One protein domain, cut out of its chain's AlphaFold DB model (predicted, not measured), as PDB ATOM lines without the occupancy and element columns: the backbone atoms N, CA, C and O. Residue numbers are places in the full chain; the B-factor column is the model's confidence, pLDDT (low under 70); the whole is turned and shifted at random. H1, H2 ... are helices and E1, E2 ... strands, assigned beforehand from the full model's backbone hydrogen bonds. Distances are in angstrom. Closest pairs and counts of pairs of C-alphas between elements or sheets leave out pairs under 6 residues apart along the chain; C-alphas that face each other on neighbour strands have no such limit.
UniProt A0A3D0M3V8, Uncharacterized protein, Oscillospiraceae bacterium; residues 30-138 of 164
ATOM      1  N   VAL A  30     179.686 216.862 156.366       96.50
ATOM      2  CA  VAL A  30     179.876 215.663 157.170       96.50
ATOM      3  C   VAL A  30     181.343 215.263 157.150       96.50
ATOM      4  O   VAL A  30     182.016 215.354 156.121       96.50
ATOM      5  N   GLN A  31     181.836 214.806 158.288       97.12
ATOM      6  CA  GLN A  31     183.163 214.242 158.447       97.12
ATOM      7  C   GLN A  31     183.034 212.941 159.225       97.12
ATOM      8  O   GLN A  31     182.492 212.922 160.323       97.12
ATOM      9  N   LEU A  32     183.531 211.851 158.649       96.81
ATOM     10  CA  LEU A  32     183.581 210.561 159.320       96.81
ATOM     11  C   LEU A  32     185.016 210.289 159.748       96.81
ATOM     12  O   LEU A  32     185.929 210.338 158.918       96.81
ATOM     13  N   LEU A  33     185.200 209.973 161.022       95.75
ATOM     14  CA  LEU A  33     186.461 209.539 161.591       95.75
ATOM     15  C   LEU A  33     186.377 208.082 162.022       95.75
ATOM     16  O   LEU A  33     185.311 207.580 162.381       95.75
ATOM     17  N   LYS A  34     187.530 207.422 162.025       92.62
ATOM     18  CA  LYS A  34     187.724 206.075 162.549       92.62
ATOM     19  C   LYS A  34     188.954 206.085 163.445       92.62
ATOM     20  O   LYS A  34     190.045 206.397 162.978       92.62
ATOM     21  N   GLY A  35     188.780 205.802 164.735       86.88
ATOM     22  CA  GLY A  35     189.887 205.852 165.702       86.88
ATOM     23  C   GLY A  35     190.623 207.202 165.759       86.88
ATOM     24  O   GLY A  35     191.807 207.232 166.077       86.88
ATOM     25  N   GLY A  36     189.946 208.306 165.418       85.06
ATOM     26  CA  GLY A  36     190.527 209.654 165.353       85.06
ATOM     27  C   GLY A  36     191.133 210.048 163.999       85.06
ATOM     28  O   GLY A  36     191.488 211.211 163.817       85.06
ATOM     29  N   GLU A  37     191.213 209.136 163.027       90.94
ATOM     30  CA  GLU A  37     191.658 209.453 161.666       90.94
ATOM     31  C   GLU A  37     190.478 209.801 160.758       90.94
ATOM     32  O   GLU A  37     189.445 209.134 160.778       90.94
ATOM     33  N   VAL A  38     190.635 210.834 159.932       93.81
ATOM     34  CA  VAL A  38     189.598 211.279 158.994       93.81
ATOM     35  C   VAL A  38     189.496 210.297 157.829       93.81
ATOM     36  O   VAL A  38     190.394 210.221 156.995       93.81
ATOM     37  N   LEU A  39     188.372 209.589 157.744       92.69
ATOM     38  CA  LEU A  39     188.092 208.622 156.684       92.69
ATOM     39  C   LEU A  39     187.441 209.290 155.470       92.69
ATOM     40  O   LEU A  39     187.760 208.960 154.328       92.69
ATOM     41  N   MET A  40     186.537 210.246 155.703       93.25
ATOM     42  CA  MET A  40     185.957 211.055 154.631       93.25
ATOM     43  C   MET A  40     185.482 212.420 155.122       93.25
ATOM     44  O   MET A  40     185.098 212.583 156.280       93.25
ATOM     45  N   ILE A  41     185.446 213.375 154.194       94.94
ATOM     46  CA  ILE A  41     184.771 214.667 154.340       94.94
ATOM     47  C   ILE A  41     183.888 214.856 153.108       94.94
ATOM     48  O   ILE A  41     184.323 214.611 151.978       94.94
ATOM     49  N   ALA A  42     182.647 215.281 153.311       93.88
ATOM     50  CA  ALA A  42     181.735 215.597 152.225       93.88
ATOM     51  C   ALA A  42     180.826 216.763 152.599       93.88
ATOM     52  O   ALA A  42     180.203 216.748 153.650       93.88
ATOM     53  N   SER A  43     180.716 217.744 151.713       88.81
ATOM     54  CA  SER A  43     179.695 218.795 151.811       88.81
ATOM     55  C   SER A  43     178.634 218.587 150.735       88.81
ATOM     56  O   SER A  43     177.445 218.542 151.019       88.81
ATOM     57  N   GLU A  44     179.079 218.323 149.505       87.62
ATOM     58  CA  GLU A  44     178.228 217.865 148.407       87.62
ATOM     59  C   GLU A  44     178.187 216.333 148.346       87.62
ATOM     60  O   GLU A  44     179.187 215.649 148.628       87.62
ATOM     61  N   ASP A  45     177.017 215.807 147.975       90.25
ATOM     62  CA  ASP A  45     176.711 214.375 147.874       90.25
ATOM     63  C   ASP A  45     177.002 213.591 149.165       90.25
ATOM     64  O   ASP A  45     177.376 212.415 149.131       90.25
ATOM     65  N   ALA A  46     176.845 214.248 150.321       93.19
ATOM     66  CA  ALA A  46     177.086 213.659 151.637       93.19
ATOM     67  C   ALA A  46     176.306 212.350 151.833       93.19
ATOM     68  O   ALA A  46     176.881 211.356 152.274       93.19
ATOM     69  N   GLU A  47     175.031 212.328 151.431       95.31
ATOM     70  CA  GLU A  47     174.179 211.138 151.502       95.31
ATOM     71  C   GLU A  47     174.761 209.965 150.707       95.31
ATOM     72  O   GLU A  47     174.950 208.872 151.248       95.31
ATOM     73  N   THR A  48     175.108 210.191 149.437       94.94
ATOM     74  CA  THR A  48     175.660 209.152 148.562       94.94
ATOM     75  C   THR A  48     177.006 208.654 149.068       94.94
ATOM     76  O   THR A  48     177.224 207.447 149.139       94.94
ATOM     77  N   LYS A  49     177.909 209.559 149.461       95.12
ATOM     78  CA  LYS A  49     179.245 209.171 149.926       95.12
ATOM     79  C   LYS A  49     179.172 208.364 151.219       95.12
ATOM     80  O   LYS A  49     179.754 207.282 151.265       95.12
ATOM     81  N   LEU A  50     178.399 208.817 152.212       95.44
ATOM     82  CA  LEU A  50     178.192 208.066 153.455       95.44
ATOM     83  C   LEU A  50     177.563 206.691 153.181       95.44
ATOM     84  O   LEU A  50     178.030 205.693 153.721       95.44
ATOM     85  N   SER A  51     176.589 206.605 152.269       95.12
ATOM     86  CA  SER A  51     175.924 205.340 151.907       95.12
ATOM     87  C   SER A  51     176.850 204.301 151.260       95.12
ATOM     88  O   SER A  51     176.484 203.132 151.163       95.12
ATOM     89  N   THR A  52     178.043 204.701 150.808       95.00
ATOM     90  CA  THR A  52     179.043 203.798 150.207       95.00
ATOM     91  C   THR A  52     180.180 203.417 151.152       95.00
ATOM     92  O   THR A  52     181.002 202.568 150.796       95.00
ATOM     93  N   VAL A  53     180.239 204.014 152.348       93.06
ATOM     94  CA  VAL A  53     181.278 203.703 153.333       93.06
ATOM     95  C   VAL A  53     181.127 202.261 153.784       93.06
ATOM     96  O   VAL A  53     180.047 201.829 154.189       93.06
ATOM     97  N   LYS A  54     182.234 201.523 153.741       91.00
ATOM     98  CA  LYS A  54     182.313 200.145 154.213       91.00
ATOM     99  C   LYS A  54     183.056 200.069 155.539       91.00
ATOM    100  O   LYS A  54     184.025 200.797 155.745       91.00
ATOM    101  N   SER A  55     182.607 199.171 156.406       85.69
ATOM    102  CA  SER A  55     183.371 198.732 157.569       85.69
ATOM    103  C   SER A  55     184.537 197.834 157.143       85.69
ATOM    104  O   SER A  55     184.644 197.438 155.976       85.69
ATOM    105  N   GLU A  56     185.408 197.471 158.088       80.75
ATOM    106  CA  GLU A  56     186.543 196.573 157.812       80.75
ATOM    107  C   GLU A  56     186.113 195.215 157.251       80.75
ATOM    108  O   GLU A  56     186.811 194.623 156.429       80.75
ATOM    109  N   ASN A  57     184.914 194.764 157.615       79.25
ATOM    110  CA  ASN A  57     184.351 193.494 157.170       79.25
ATOM    111  C   ASN A  57     183.768 193.558 155.745       79.25
ATOM    112  O   ASN A  57     183.154 192.599 155.281       79.25
ATOM    113  N   GLY A  58     183.907 194.693 155.049       83.19
ATOM    114  CA  GLY A  58     183.456 194.889 153.668       83.19
ATOM    115  C   GLY A  58     181.956 195.173 153.506       83.19
ATOM    116  O   GLY A  58     181.519 195.480 152.392       83.19
ATOM    117  N   ASN A  59     181.190 195.121 154.597       89.12
ATOM    118  CA  ASN A  59     179.778 195.504 154.650       89.12
ATOM    119  C   ASN A  59     179.631 197.025 154.729       89.12
ATOM    120  O   ASN A  59     180.532 197.711 155.203       89.12
ATOM    121  N   LEU A  60     178.493 197.566 154.293       93.62
ATOM    122  CA  LEU A  60     178.214 198.996 154.441       93.62
ATOM    123  C   LEU A  60     178.128 199.371 155.924       93.62
ATOM    124  O   LEU A  60     177.455 198.685 156.691       93.62
ATOM    125  N   LEU A  61     178.772 200.471 156.314       94.44
ATOM    126  CA  LEU A  61     178.730 200.987 157.683       94.44
ATOM    127  C   LEU A  61     177.322 201.478 158.041       94.44
ATOM    128  O   LEU A  61     176.811 201.201 159.126       94.44
ATOM    129  N   PHE A  62     176.680 202.168 157.100       95.50
ATOM    130  CA  PHE A  62     175.331 202.688 157.256       95.50
ATOM    131  C   PHE A  62     174.331 201.830 156.485       95.50
ATOM    132  O   PHE A  62     174.533 201.501 155.316       95.50
ATOM    133  N   LYS A  63     173.239 201.480 157.159       95.50
ATOM    134  CA  LYS A  63     172.058 200.847 156.575       95.50
ATOM    135  C   LYS A  63     171.250 201.847 155.758       95.50
ATOM    136  O   LYS A  63     170.771 201.524 154.676       95.50
ATOM    137  N   SER A  64     171.105 203.056 156.291       96.75
ATOM    138  CA  SER A  64     170.446 204.164 155.612       96.75
ATOM    139  C   SER A  64     171.081 205.481 156.013       96.75
ATOM    140  O   SER A  64     171.449 205.684 157.168       96.75
ATOM    141  N   VAL A  65     171.154 206.387 155.051       97.31
ATOM    142  CA  VAL A  65     171.562 207.773 155.239       97.31
ATOM    143  C   VAL A  65     170.515 208.617 154.535       97.31
ATOM    144  O   VAL A  65     170.133 208.305 153.411       97.31
ATOM    145  N   SER A  66     170.041 209.661 155.197       97.31
ATOM    146  CA  SER A  66     169.176 210.664 154.598       97.31
ATOM    147  C   SER A  66     169.672 212.041 154.994       97.31
ATOM    148  O   SER A  66     169.801 212.352 156.181       97.31
ATOM    149  N   VAL A  67     169.958 212.859 153.988       96.12
ATOM    150  CA  VAL A  67     170.329 214.260 154.143       96.12
ATOM    151  C   VAL A  67     169.298 215.083 153.387       96.12
ATOM    152  O   VAL A  67     169.172 214.990 152.169       96.12
ATOM    153  N   SER A  68     168.532 215.892 154.113       93.94
ATOM    154  CA  SER A  68     167.485 216.729 153.537       93.94
ATOM    155  C   SER A  68     167.758 218.195 153.814       93.94
ATOM    156  O   SER A  68     168.027 218.588 154.949       93.94
ATOM    157  N   GLU A  69     167.646 219.007 152.767       91.88
ATOM    158  CA  GLU A  69     167.733 220.457 152.852       91.88
ATOM    159  C   GLU A  69     166.416 221.060 152.368       91.88
ATOM    160  O   GLU A  69     166.027 220.895 151.210       91.88
ATOM    161  N   ASN A  70     165.738 221.799 153.237       90.12
ATOM    162  CA  ASN A  70     164.603 222.620 152.848       90.12
ATOM    163  C   ASN A  70     165.068 224.072 152.783       90.12
ATOM    164  O   ASN A  70     165.395 224.663 153.810       90.12
ATOM    165  N   LYS A  71     165.133 224.642 151.576       86.75
ATOM    166  CA  LYS A  71     165.598 226.015 151.356       86.75
ATOM    167  C   LYS A  71     164.442 226.908 150.932       86.75
ATOM    168  O   LYS A  71     163.949 226.818 149.809       86.75
ATOM    169  N   GLY A  72     164.041 227.798 151.828       82.56
ATOM    170  CA  GLY A  72     163.059 228.840 151.575       82.56
ATOM    171  C   GLY A  72     163.705 230.219 151.464       82.56
ATOM    172  O   GLY A  72     164.870 230.441 151.784       82.56
ATOM    173  N   LEU A  73     162.912 231.207 151.046       79.19
ATOM    174  CA  LEU A  73     163.376 232.598 151.020       79.19
ATOM    175  C   LEU A  73     163.730 233.106 152.432       79.19
ATOM    176  O   LEU A  73     164.687 233.859 152.607       79.19
ATOM    177  N   PHE A  74     162.980 232.662 153.443       81.50
ATOM    178  CA  PHE A  74     163.074 233.157 154.820       81.50
ATOM    179  C   PHE A  74     163.533 232.104 155.824       81.50
ATOM    180  O   PHE A  74     164.247 232.429 156.769       81.50
ATOM    181  N   TYR A  75     163.127 230.858 155.607       83.38
ATOM    182  CA  TYR A  75     163.369 229.749 156.512       83.38
ATOM    183  C   TYR A  75     164.090 228.666 155.738       83.38
ATOM    184  O   TYR A  75     163.603 228.247 154.687       83.38
ATOM    185  N   ASN A  76     165.231 228.237 156.261       89.81
ATOM    186  CA  ASN A  76     165.889 227.029 155.809       89.81
ATOM    187  C   ASN A  76     165.955 226.053 156.973       89.81
ATOM    188  O   ASN A  76     166.142 226.474 158.116       89.81
ATOM    189  N   SER A  77     165.870 224.769 156.671       92.50
ATOM    190  CA  SER A  77     166.137 223.724 157.643       92.50
ATOM    191  C   SER A  77     166.924 222.585 157.027       92.50
ATOM    192  O   SER A  77     166.882 222.356 155.813       92.50
ATOM    193  N   TYR A  78     167.670 221.904 157.886       95.56
ATOM    194  CA  TYR A  78     168.548 220.811 157.508       95.56
ATOM    195  C   TYR A  78     168.279 219.636 158.433       95.56
ATOM    196  O   TYR A  78     168.204 219.807 159.650       95.56
ATOM    197  N   THR A  79     168.144 218.453 157.847       96.81
ATOM    198  CA  THR A  79     167.944 217.205 158.581       96.81
ATOM    199  C   THR A  79     168.979 216.201 158.123       96.81
ATOM    200  O   THR A  79     169.117 215.951 156.925       96.81
ATOM    201  N   VAL A  80     169.657 215.579 159.080       97.81
ATOM    202  CA  VAL A  80     170.487 214.401 158.841       97.81
ATOM    203  C   VAL A  80     169.947 213.268 159.688       97.81
ATOM    204  O   VAL A  80     169.767 213.426 160.893       97.81
ATOM    205  N   ASN A  81     169.684 212.133 159.054       98.06
ATOM    206  CA  ASN A  81     169.360 210.878 159.712       98.06
ATOM    207  C   ASN A  81     170.311 209.802 159.186       98.06
ATOM    208  O   ASN A  81     170.457 209.641 157.972       98.06
ATOM    209  N   VAL A  82     170.960 209.078 160.094       97.44
ATOM    210  CA  VAL A  82     171.787 207.925 159.755       97.44
ATOM    211  C   VAL A  82     171.453 206.745 160.651       97.44
ATOM    212  O   VAL A  82     171.402 206.863 161.872       97.44
ATOM    213  N   ILE A  83     171.295 205.580 160.031       96.62
ATOM    214  CA  ILE A  83     171.118 204.307 160.725       96.62
ATOM    215  C   ILE A  83     172.314 203.429 160.390       96.62
ATOM    216  O   ILE A  83     172.602 203.193 159.214       96.62
ATOM    217  N   THR A  84     173.028 202.946 161.401       95.56
ATOM    218  CA  THR A  84     174.158 202.030 161.209       95.56
ATOM    219  C   THR A  84     173.676 200.610 160.927       95.56
ATOM    220  O   THR A  84     172.619 200.193 161.399       95.56
ATOM    221  N   ASN A  85     174.453 199.846 160.160       93.88
ATOM    222  CA  ASN A  85     174.250 198.400 160.087       93.88
ATOM    223  C   ASN A  85     174.759 197.727 161.362       93.88
ATOM    224  O   ASN A  85     175.734 198.174 161.968       93.88
ATOM    225  N   ALA A  86     174.144 196.597 161.706       90.62
ATOM    226  CA  ALA A  86     174.737 195.677 162.660       90.62
ATOM    227  C   ALA A  86     175.911 194.923 161.999       90.62
ATOM    228  O   ALA A  86     175.752 194.326 160.932       90.62
ATOM    229  N   ALA A  87     177.086 194.944 162.618       84.88
ATOM    230  CA  ALA A  87     178.289 194.261 162.166       84.88
ATOM    231  C   ALA A  87     179.154 193.823 163.356       84.88
ATOM    232  O   ALA A  87     179.200 194.484 164.393       84.88
ATOM    233  N   GLU A  88     179.908 192.734 163.182       80.50
ATOM    234  CA  GLU A  88     180.991 192.364 164.101       80.50
ATOM    235  C   GLU A  88     182.234 193.224 163.835       80.50
ATOM    236  O   GLU A  88     183.277 192.740 163.409       80.50
ATOM    237  N   ASP A  89     182.089 194.533 164.012       78.56
ATOM    238  CA  ASP A  89     183.177 195.502 163.944       78.56
ATOM    239  C   ASP A  89     183.354 196.132 165.334       78.56
ATOM    240  O   ASP A  89     182.381 196.498 165.999       78.56
ATOM    241  N   THR A  90     184.602 196.190 165.792       76.75
ATOM    242  CA  THR A  90     184.983 196.759 167.097       76.75
ATOM    243  C   THR A  90     185.608 198.144 166.964       76.75
ATOM    244  O   THR A  90     185.910 198.777 167.976       76.75
ATOM    245  N   ALA A  91     185.800 198.626 165.733       84.44
ATOM    246  CA  ALA A  91     186.292 199.963 165.478       84.44
ATOM    247  C   ALA A  91     185.270 201.010 165.940       84.44
ATOM    248  O   ALA A  91     184.079 200.929 165.637       84.44
ATOM    249  N   GLY A  92     185.765 202.021 166.655       89.38
ATOM    250  CA  GLY A  92     184.997 203.213 166.989       89.38
ATOM    251  C   GLY A  92     185.016 204.206 165.829       89.38
ATOM    252  O   GLY A  92     186.095 204.572 165.343       89.38
ATOM    253  N   TYR A  93     183.834 204.657 165.416       93.94
ATOM    254  CA  TYR A  93     183.672 205.716 164.424       93.94
ATOM    255  C   TYR A  93     183.059 206.961 165.063       93.94
ATOM    256  O   TYR A  93     182.284 206.875 166.016       93.94
ATOM    257  N   GLU A  94     183.368 208.123 164.505       96.44
ATOM    258  CA  GLU A  94     182.727 209.384 164.872       96.44
ATOM    259  C   GLU A  94     182.227 210.076 163.610       96.44
ATOM    260  O   GLU A  94     182.996 210.307 162.680       96.44
ATOM    261  N   LEU A  95     180.937 210.395 163.560       97.38
ATOM    262  CA  LEU A  95     180.347 211.176 162.479       97.38
ATOM    263  C   LEU A  95     180.078 212.593 162.984       97.38
ATOM    264  O   LEU A  95     179.184 212.813 163.799       97.38
ATOM    265  N   LEU A  96     180.850 213.548 162.484       98.00
ATOM    266  CA  LEU A  96     180.661 214.971 162.720       98.00
ATOM    267  C   LEU A  96     179.794 215.525 161.598       98.00
ATOM    268  O   LEU A  96     180.097 215.350 160.420       98.00
ATOM    269  N   VAL A  97     178.717 216.204 161.964       97.56
ATOM    270  CA  VAL A  97     177.760 216.807 161.042       97.56
ATOM    271  C   VAL A  97     177.650 218.286 161.371       97.56
ATOM    272  O   VAL A  97     177.023 218.668 162.356       97.56
ATOM    273  N   THR A  98     178.256 219.123 160.541       96.81
ATOM    274  CA  THR A  98     178.108 220.576 160.592       96.81
ATOM    275  C   THR A  98     176.913 220.966 159.735       96.81
ATOM    276  O   THR A  98     176.904 220.715 158.530       96.81
ATOM    277  N   MET A  99     175.895 221.572 160.340       95.31
ATOM    278  CA  MET A  99     174.710 222.050 159.629       95.31
ATOM    279  C   MET A  99     174.589 223.563 159.755       95.31
ATOM    280  O   MET A  99     174.865 224.098 160.825       95.31
ATOM    281  N   PRO A 100     174.124 224.267 158.715       92.69
ATOM    282  CA  PRO A 100     173.932 225.705 158.805       92.69
ATOM    283  C   PRO A 100     172.899 226.069 159.872       92.69
ATOM    284  O   PRO A 100     171.872 225.397 160.028       92.69
ATOM    285  N   GLY A 101     173.142 227.181 160.559       90.31
ATOM    286  CA  GLY A 101     172.221 227.712 161.559       90.31
ATOM    287  C   GLY A 101     172.345 227.044 162.927       90.31
ATOM    288  O   GLY A 101     173.408 226.574 163.329       90.31
ATOM    289  N   LYS A 102     171.254 227.072 163.693       91.88
ATOM    290  CA  LYS A 102     171.234 226.581 165.074       91.88
ATOM    291  C   LYS A 102     170.708 225.152 165.106       91.88
ATOM    292  O   LYS A 102     169.608 224.894 164.621       91.88
ATOM    293  N   ILE A 103     171.448 224.255 165.755       96.31
ATOM    294  CA  ILE A 103     170.956 222.909 166.054       96.31
ATOM    295  C   ILE A 103     169.748 223.014 166.987       96.31
ATOM    296  O   ILE A 103     169.835 223.576 168.082       96.31
ATOM    297  N   ALA A 104     168.613 222.493 166.533       95.50
ATOM    298  CA  ALA A 104     167.352 222.542 167.258       95.50
ATOM    299  C   ALA A 104     166.996 221.187 167.883       95.50
ATOM    300  O   ALA A 104     166.396 221.162 168.958       95.50
ATOM    301  N   GLN A 105     167.381 220.071 167.254       96.75
ATOM    302  CA  GLN A 105     167.158 218.727 167.795       96.75
ATOM    303  C   GLN A 105     168.341 217.810 167.487       96.75
ATOM    304  O   GLN A 105     168.927 217.889 166.408       96.75
ATOM    305  N   VAL A 106     168.656 216.922 168.433       97.88
ATOM    306  CA  VAL A 106     169.656 215.861 168.279       97.88
ATOM    307  C   VAL A 106     169.142 214.591 168.946       97.88
ATOM    308  O   VAL A 106     168.603 214.642 170.052       97.88
ATOM    309  N   LYS A 107     169.338 213.461 168.276       97.75
ATOM    310  CA  LYS A 107     169.129 212.111 168.782       97.75
ATOM    311  C   LYS A 107     170.474 211.388 168.805       97.75
ATOM    312  O   LYS A 107     171.143 211.322 167.777       97.75
ATOM    313  N   ASP A 108     170.839 210.879 169.980       95.44
ATOM    314  CA  ASP A 108     172.033 210.054 170.221       95.44
ATOM    315  C   ASP A 108     173.362 210.690 169.755       95.44
ATOM    316  O   ASP A 108     174.320 210.016 169.387       95.44
ATOM    317  N   GLY A 109     173.441 212.023 169.817       95.75
ATOM    318  CA  GLY A 109     174.627 212.814 169.491       95.75
ATOM    319  C   GLY A 109     174.827 213.990 170.442       95.75
ATOM    320  O   GLY A 109     173.952 214.327 171.239       95.75
ATOM    321  N   THR A 110     175.986 214.637 170.343       97.31
ATOM    322  CA  THR A 110     176.328 215.833 171.130       97.31
ATOM    323  C   THR A 110     176.498 217.030 170.207       97.31
ATOM    324  O   THR A 110     177.291 216.968 169.272       97.31
ATOM    325  N   ALA A 111     175.760 218.113 170.458       97.00
ATOM    326  CA  ALA A 111     175.891 219.359 169.708       97.00
ATOM    327  C   ALA A 111     176.902 220.310 170.364       97.00
ATOM    328  O   ALA A 111     176.829 220.552 171.569       97.00
ATOM    329  N   ASP A 112     177.770 220.897 169.546       96.25
ATOM    330  CA  ASP A 112     178.612 222.043 169.879       96.25
ATOM    331  C   ASP A 112     178.502 223.088 168.760       96.25
ATOM    332  O   ASP A 112     178.833 222.839 167.597       96.25
ATOM    333  N   GLY A 113     177.952 224.256 169.092       94.12
ATOM    334  CA  GLY A 113     177.611 225.282 168.109       94.12
ATOM    335  C   GLY A 113     176.666 224.759 167.019       94.12
ATOM    336  O   GLY A 113     175.509 224.430 167.290       94.12
ATOM    337  N   ASN A 114     177.159 224.729 165.781       94.81
ATOM    338  CA  ASN A 114     176.442 224.265 164.590       94.81
ATOM    339  C   ASN A 114     176.856 222.842 164.152       94.81
ATOM    340  O   ASN A 114     176.458 222.378 163.084       94.81
ATOM    341  N   THR A 115     177.663 222.149 164.961       96.94
ATOM    342  CA  THR A 115     178.186 220.814 164.658       96.94
ATOM    343  C   THR A 115     177.666 219.790 165.656       96.94
ATOM    344  O   THR A 115     177.629 220.032 166.859       96.94
ATOM    345  N   VAL A 116     177.260 218.627 165.158       97.94
ATOM    346  CA  VAL A 116     176.819 217.486 165.962       97.94
ATOM    347  C   VAL A 116     177.812 216.351 165.797       97.94
ATOM    348  O   VAL A 116     178.148 215.989 164.677       97.94
ATOM    349  N   THR A 117     178.268 215.781 166.905       98.12
ATOM    350  CA  THR A 117     179.116 214.587 166.918       98.12
ATOM    351  C   THR A 117     178.280 213.374 167.307       98.12
ATOM    352  O   THR A 117     177.719 213.331 168.407       98.12
ATOM    353  N   PHE A 118     178.220 212.382 166.424       97.62
ATOM    354  CA  PHE A 118     177.649 211.064 166.688       97.62
ATOM    355  C   PHE A 118     178.775 210.063 166.926       97.62
ATOM    356  O   PHE A 118     179.607 209.843 166.046       97.62
ATOM    357  N   LYS A 119     178.805 209.457 168.113       95.56
ATOM    358  CA  LYS A 119     179.783 208.421 168.458       95.56
ATOM    359  C   LYS A 119     179.204 207.044 168.179       95.56
ATOM    360  O   LYS A 119     178.131 206.704 168.670       95.56
ATOM    361  N   ILE A 120     179.931 206.250 167.408       93.06
ATOM    362  CA  ILE A 120     179.530 204.922 166.951       93.06
ATOM    363  C   ILE A 120     180.535 203.925 167.535       93.06
ATOM    364  O   ILE A 120     181.540 203.593 166.913       93.06
ATOM    365  N   GLU A 121     180.289 203.490 168.772       86.62
ATOM    366  CA  GLU A 121     181.219 202.645 169.546       86.62
ATOM    367  C   GLU A 121     180.792 201.165 169.603       86.62
ATOM    368  O   GLU A 121     181.576 200.303 169.990       86.62
ATOM    369  N   ASN A 122     179.552 200.846 169.215       82.50
ATOM    370  CA  ASN A 122     179.025 199.484 169.254       82.50
ATOM    371  C   ASN A 122     178.163 199.177 168.025       82.50
ATOM    372  O   ASN A 122     176.960 199.429 168.016       82.50
ATOM    373  N   LEU A 123     178.778 198.566 167.013       87.44
ATOM    374  CA  LEU A 123     178.088 198.134 165.800       87.44
ATOM    375  C   LEU A 123     177.382 196.780 165.950       87.44
ATOM    376  O   LEU A 123     176.802 196.307 164.986       87.44
ATOM    377  N   LYS A 124     177.341 196.143 167.131       87.00
ATOM    378  CA  LYS A 124     176.622 194.858 167.295       87.00
ATOM    379  C   LYS A 124     175.109 194.974 167.096       87.00
ATOM    380  O   LYS A 124     174.437 193.961 166.918       87.00
ATOM    381  N   GLN A 125     174.578 196.190 167.143       88.81
ATOM    382  CA  GLN A 125     173.181 196.504 166.884       88.81
ATOM    383  C   GLN A 125     173.081 197.753 166.007       88.81
ATOM    384  O   GLN A 125     173.980 198.596 165.995       88.81
ATOM    385  N   GLU A 126     171.966 197.879 165.294       93.00
ATOM    386  CA  GLU A 126     171.647 199.105 164.567       93.00
ATOM    387  C   GLU A 126     171.492 200.263 165.560       93.00
ATOM    388  O   GLU A 126     170.888 200.112 166.625       93.00
ATOM    389  N   SER A 127     172.054 201.415 165.211       93.25
ATOM    390  CA  SER A 127     171.924 202.659 165.967       93.25
ATOM    391  C   SER A 127     171.374 203.732 165.040       93.25
ATOM    392  O   SER A 127     171.808 203.831 163.895       93.25
ATOM    393  N   ASP A 128     170.403 204.499 165.526       96.12
ATOM    394  CA  ASP A 128     169.704 205.537 164.769       96.12
ATOM    395  C   ASP A 128     170.070 206.906 165.336       96.12
ATOM    396  O   ASP A 128     169.714 207.236 166.469       96.12
ATOM    397  N   PHE A 129     170.771 207.688 164.528       97.38
ATOM    398  CA  PHE A 129     171.224 209.023 164.859       97.38
ATOM    399  C   PHE A 129     170.492 210.032 163.994       97.38
ATOM    400  O   PHE A 129     170.356 209.862 162.780       97.38
ATOM    401  N   ALA A 130     170.076 211.134 164.606       97.88
ATOM    402  CA  ALA A 130     169.430 212.201 163.871       97.88
ATOM    403  C   ALA A 130     169.828 213.564 164.412       97.88
ATOM    404  O   ALA A 130     170.021 213.748 165.614       97.88
ATOM    405  N   ALA A 131     169.907 214.542 163.525       98.19
ATOM    406  CA  ALA A 131     170.020 215.932 163.908       98.19
ATOM    407  C   ALA A 131     169.231 216.822 162.953       98.19
ATOM    408  O   ALA A 131     169.050 216.513 161.775       98.19
ATOM    409  N   TYR A 132     168.757 217.929 163.508       97.38
ATOM    410  CA  TYR A 132     167.961 218.922 162.812       97.38
ATOM    411  C   TYR A 132     168.451 220.323 163.175       97.38
ATOM    412  O   TYR A 132     168.656 220.624 164.360       97.38
ATOM    413  N   SER A 133     168.609 221.185 162.172       96.44
ATOM    414  CA  SER A 133     168.943 222.595 162.361       96.44
ATOM    415  C   SER A 133     167.954 223.531 161.671       96.44
ATOM    416  O   SER A 133     167.435 223.244 160.589       96.44
ATOM    417  N   ASP A 134     167.743 224.688 162.299       92.38
ATOM    418  CA  ASP A 134     167.030 225.822 161.719       92.38
ATOM    419  C   ASP A 134     168.033 226.915 161.332       92.38
ATOM    420  O   ASP A 134     168.819 227.400 162.153       92.38
ATOM    421  N   SER A 135     167.971 227.355 160.078       88.75
ATOM    422  CA  SER A 135     168.814 228.412 159.519       88.75
ATOM    423  C   SER A 135     167.940 229.507 158.919       88.75
ATOM    424  O   SER A 135     167.700 229.567 157.710       88.75
ATOM    425  N   ASN A 136     167.474 230.411 159.775       82.81
ATOM    426  CA  ASN A 136     166.616 231.515 159.356       82.81
ATOM    427  C   ASN A 136     167.420 232.608 158.644       82.81
ATOM    428  O   ASN A 136     168.424 233.101 159.156       82.81
ATOM    429  N   ASN A 137     166.919 233.068 157.496       81.12
ATOM    430  CA  ASN A 137     167.503 234.171 156.735       81.12
ATOM    431  C   ASN A 137     167.038 235.529 157.293       81.12
ATOM    432  O   ASN A 137     166.439 236.337 156.578       81.12
ATOM    433  N   THR A 138     167.295 235.797 158.577       81.25
ATOM    434  CA  THR A 138     166.858 237.033 159.256       81.25
ATOM    435  C   THR A 138     167.314 238.287 158.504       81.25
ATOM    436  O   THR A 138     166.532 239.218 158.318       81.25
TER     437      THR A 138
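AT A GLANCE: This is residues 30 to 138 of the 164 residues of an uncharacterized protein of Oscillospiraceae bacterium (UniProt A0A3D0M3V8). The domain is a sandwich, two antiparallel sheets face to face with their strands running nearly in line, and the short helix H1 sits at one side between the edge strand E3 of one sheet and the strands E2 and E1 of the other. The long strands E3, E4 and E9 extend past the five-stranded sheet at one end and make much of the length, while loops gather at the other end. The printed part has 109 residues with one named helix and nine named strands, in the order E1, E2, H1, E3, E4, E5, E6, E7, E8, E9; the sheets run E2, E1, E5, E8, E7 and E3, E4, E9, E6. The class is mostly strand, and the whole is compact, with a radius of gyration of the C-alphas of 13.9 A and spans of 47 by 23 by 23 A.

IN THESE COORDINATES: E1, residues 30 to 34, begins at C-alpha 30 at (179.876, 215.663, 157.170) and is 13.5 A long. E2, residues 37 to 42, measures 15.0 A. H1, residues 46 to 51, begins at C-alpha 46 at (177.086, 213.659, 151.637) and is 8.4 A long. E3, residues 62 to 71, measures 26.0 A, and E4, residues 75 to 84, measures 30.1 A. E5, residues 93 to 98, is 16.3 A long. E6, residues 102 to 107, is 15.1 A long. E7, residues 110 to 112, spans 6.7 A. E8, residues 115 to 120, spans 16.1 A. E9, residues 128 to 136, measures 26.7 A and ends at C-alpha 136 at (166.616, 231.515, 159.356).

HOW THE PARTS SIT: The two sheets form a sandwich, with the parts that face each other 9.5 A centre to centre, their best planes 11 degrees apart and their strands at 16 degrees. The five-stranded sheet is twisted, with C-alphas up to 5.6 A off its best plane, and its edge strands are E2 and E7. E1 and E2 are a hairpin, with N 30 and O 42 at 2.8 A. E1 and E5 are antiparallel neighbours, with N 31 and O 96 at 2.8 A. E5 and E8 are antiparallel, with N 95 and O 118 at 2.9 A. E7 and E8 are a hairpin, with N 112 and O 115 at 2.8 A. In the four-stranded sheet E3 and E6 are the edge strands. E3 and E4 are a hairpin, with N 68 and O 79 at 2.9 A. E4 and E9 are antiparallel, with N 80 and O 131 at 2.9 A. E9 and E6 are antiparallel, with N 132 and O 105 at 2.9 A. Between the sheets, the closest C-alphas of E8 and E9 are those of Phe 118 and Phe 129, 7.0 A apart. H1 is on the four-stranded sheet at a height of 6.9 A, over E3 and along the strands, at 8 degrees to E3 on the local plane. The closest C-alphas of H1 and E3 are those of Glu 47 and Val 67, 5.6 A apart. H1 is also on the five-stranded sheet at a height of 8.9 A, only just over E2 and E1, with 3 of its C-alphas falling on each. In H1 every O i to N i+4 pair is within hydrogen-bond range. E2 and E3 are apart.

THE WHOLE: The outline is only just a rod, and the two C-alphas farthest apart are those of Glu 88 and Thr 138, at 47.1 A. The printed part has no cut. The links H1 to E3, E4 to E5 and E8 to E9 are short, the others are tight, and no link is long. The mean pLDDT of the printed part is 92.2, and no printed residue is under 70.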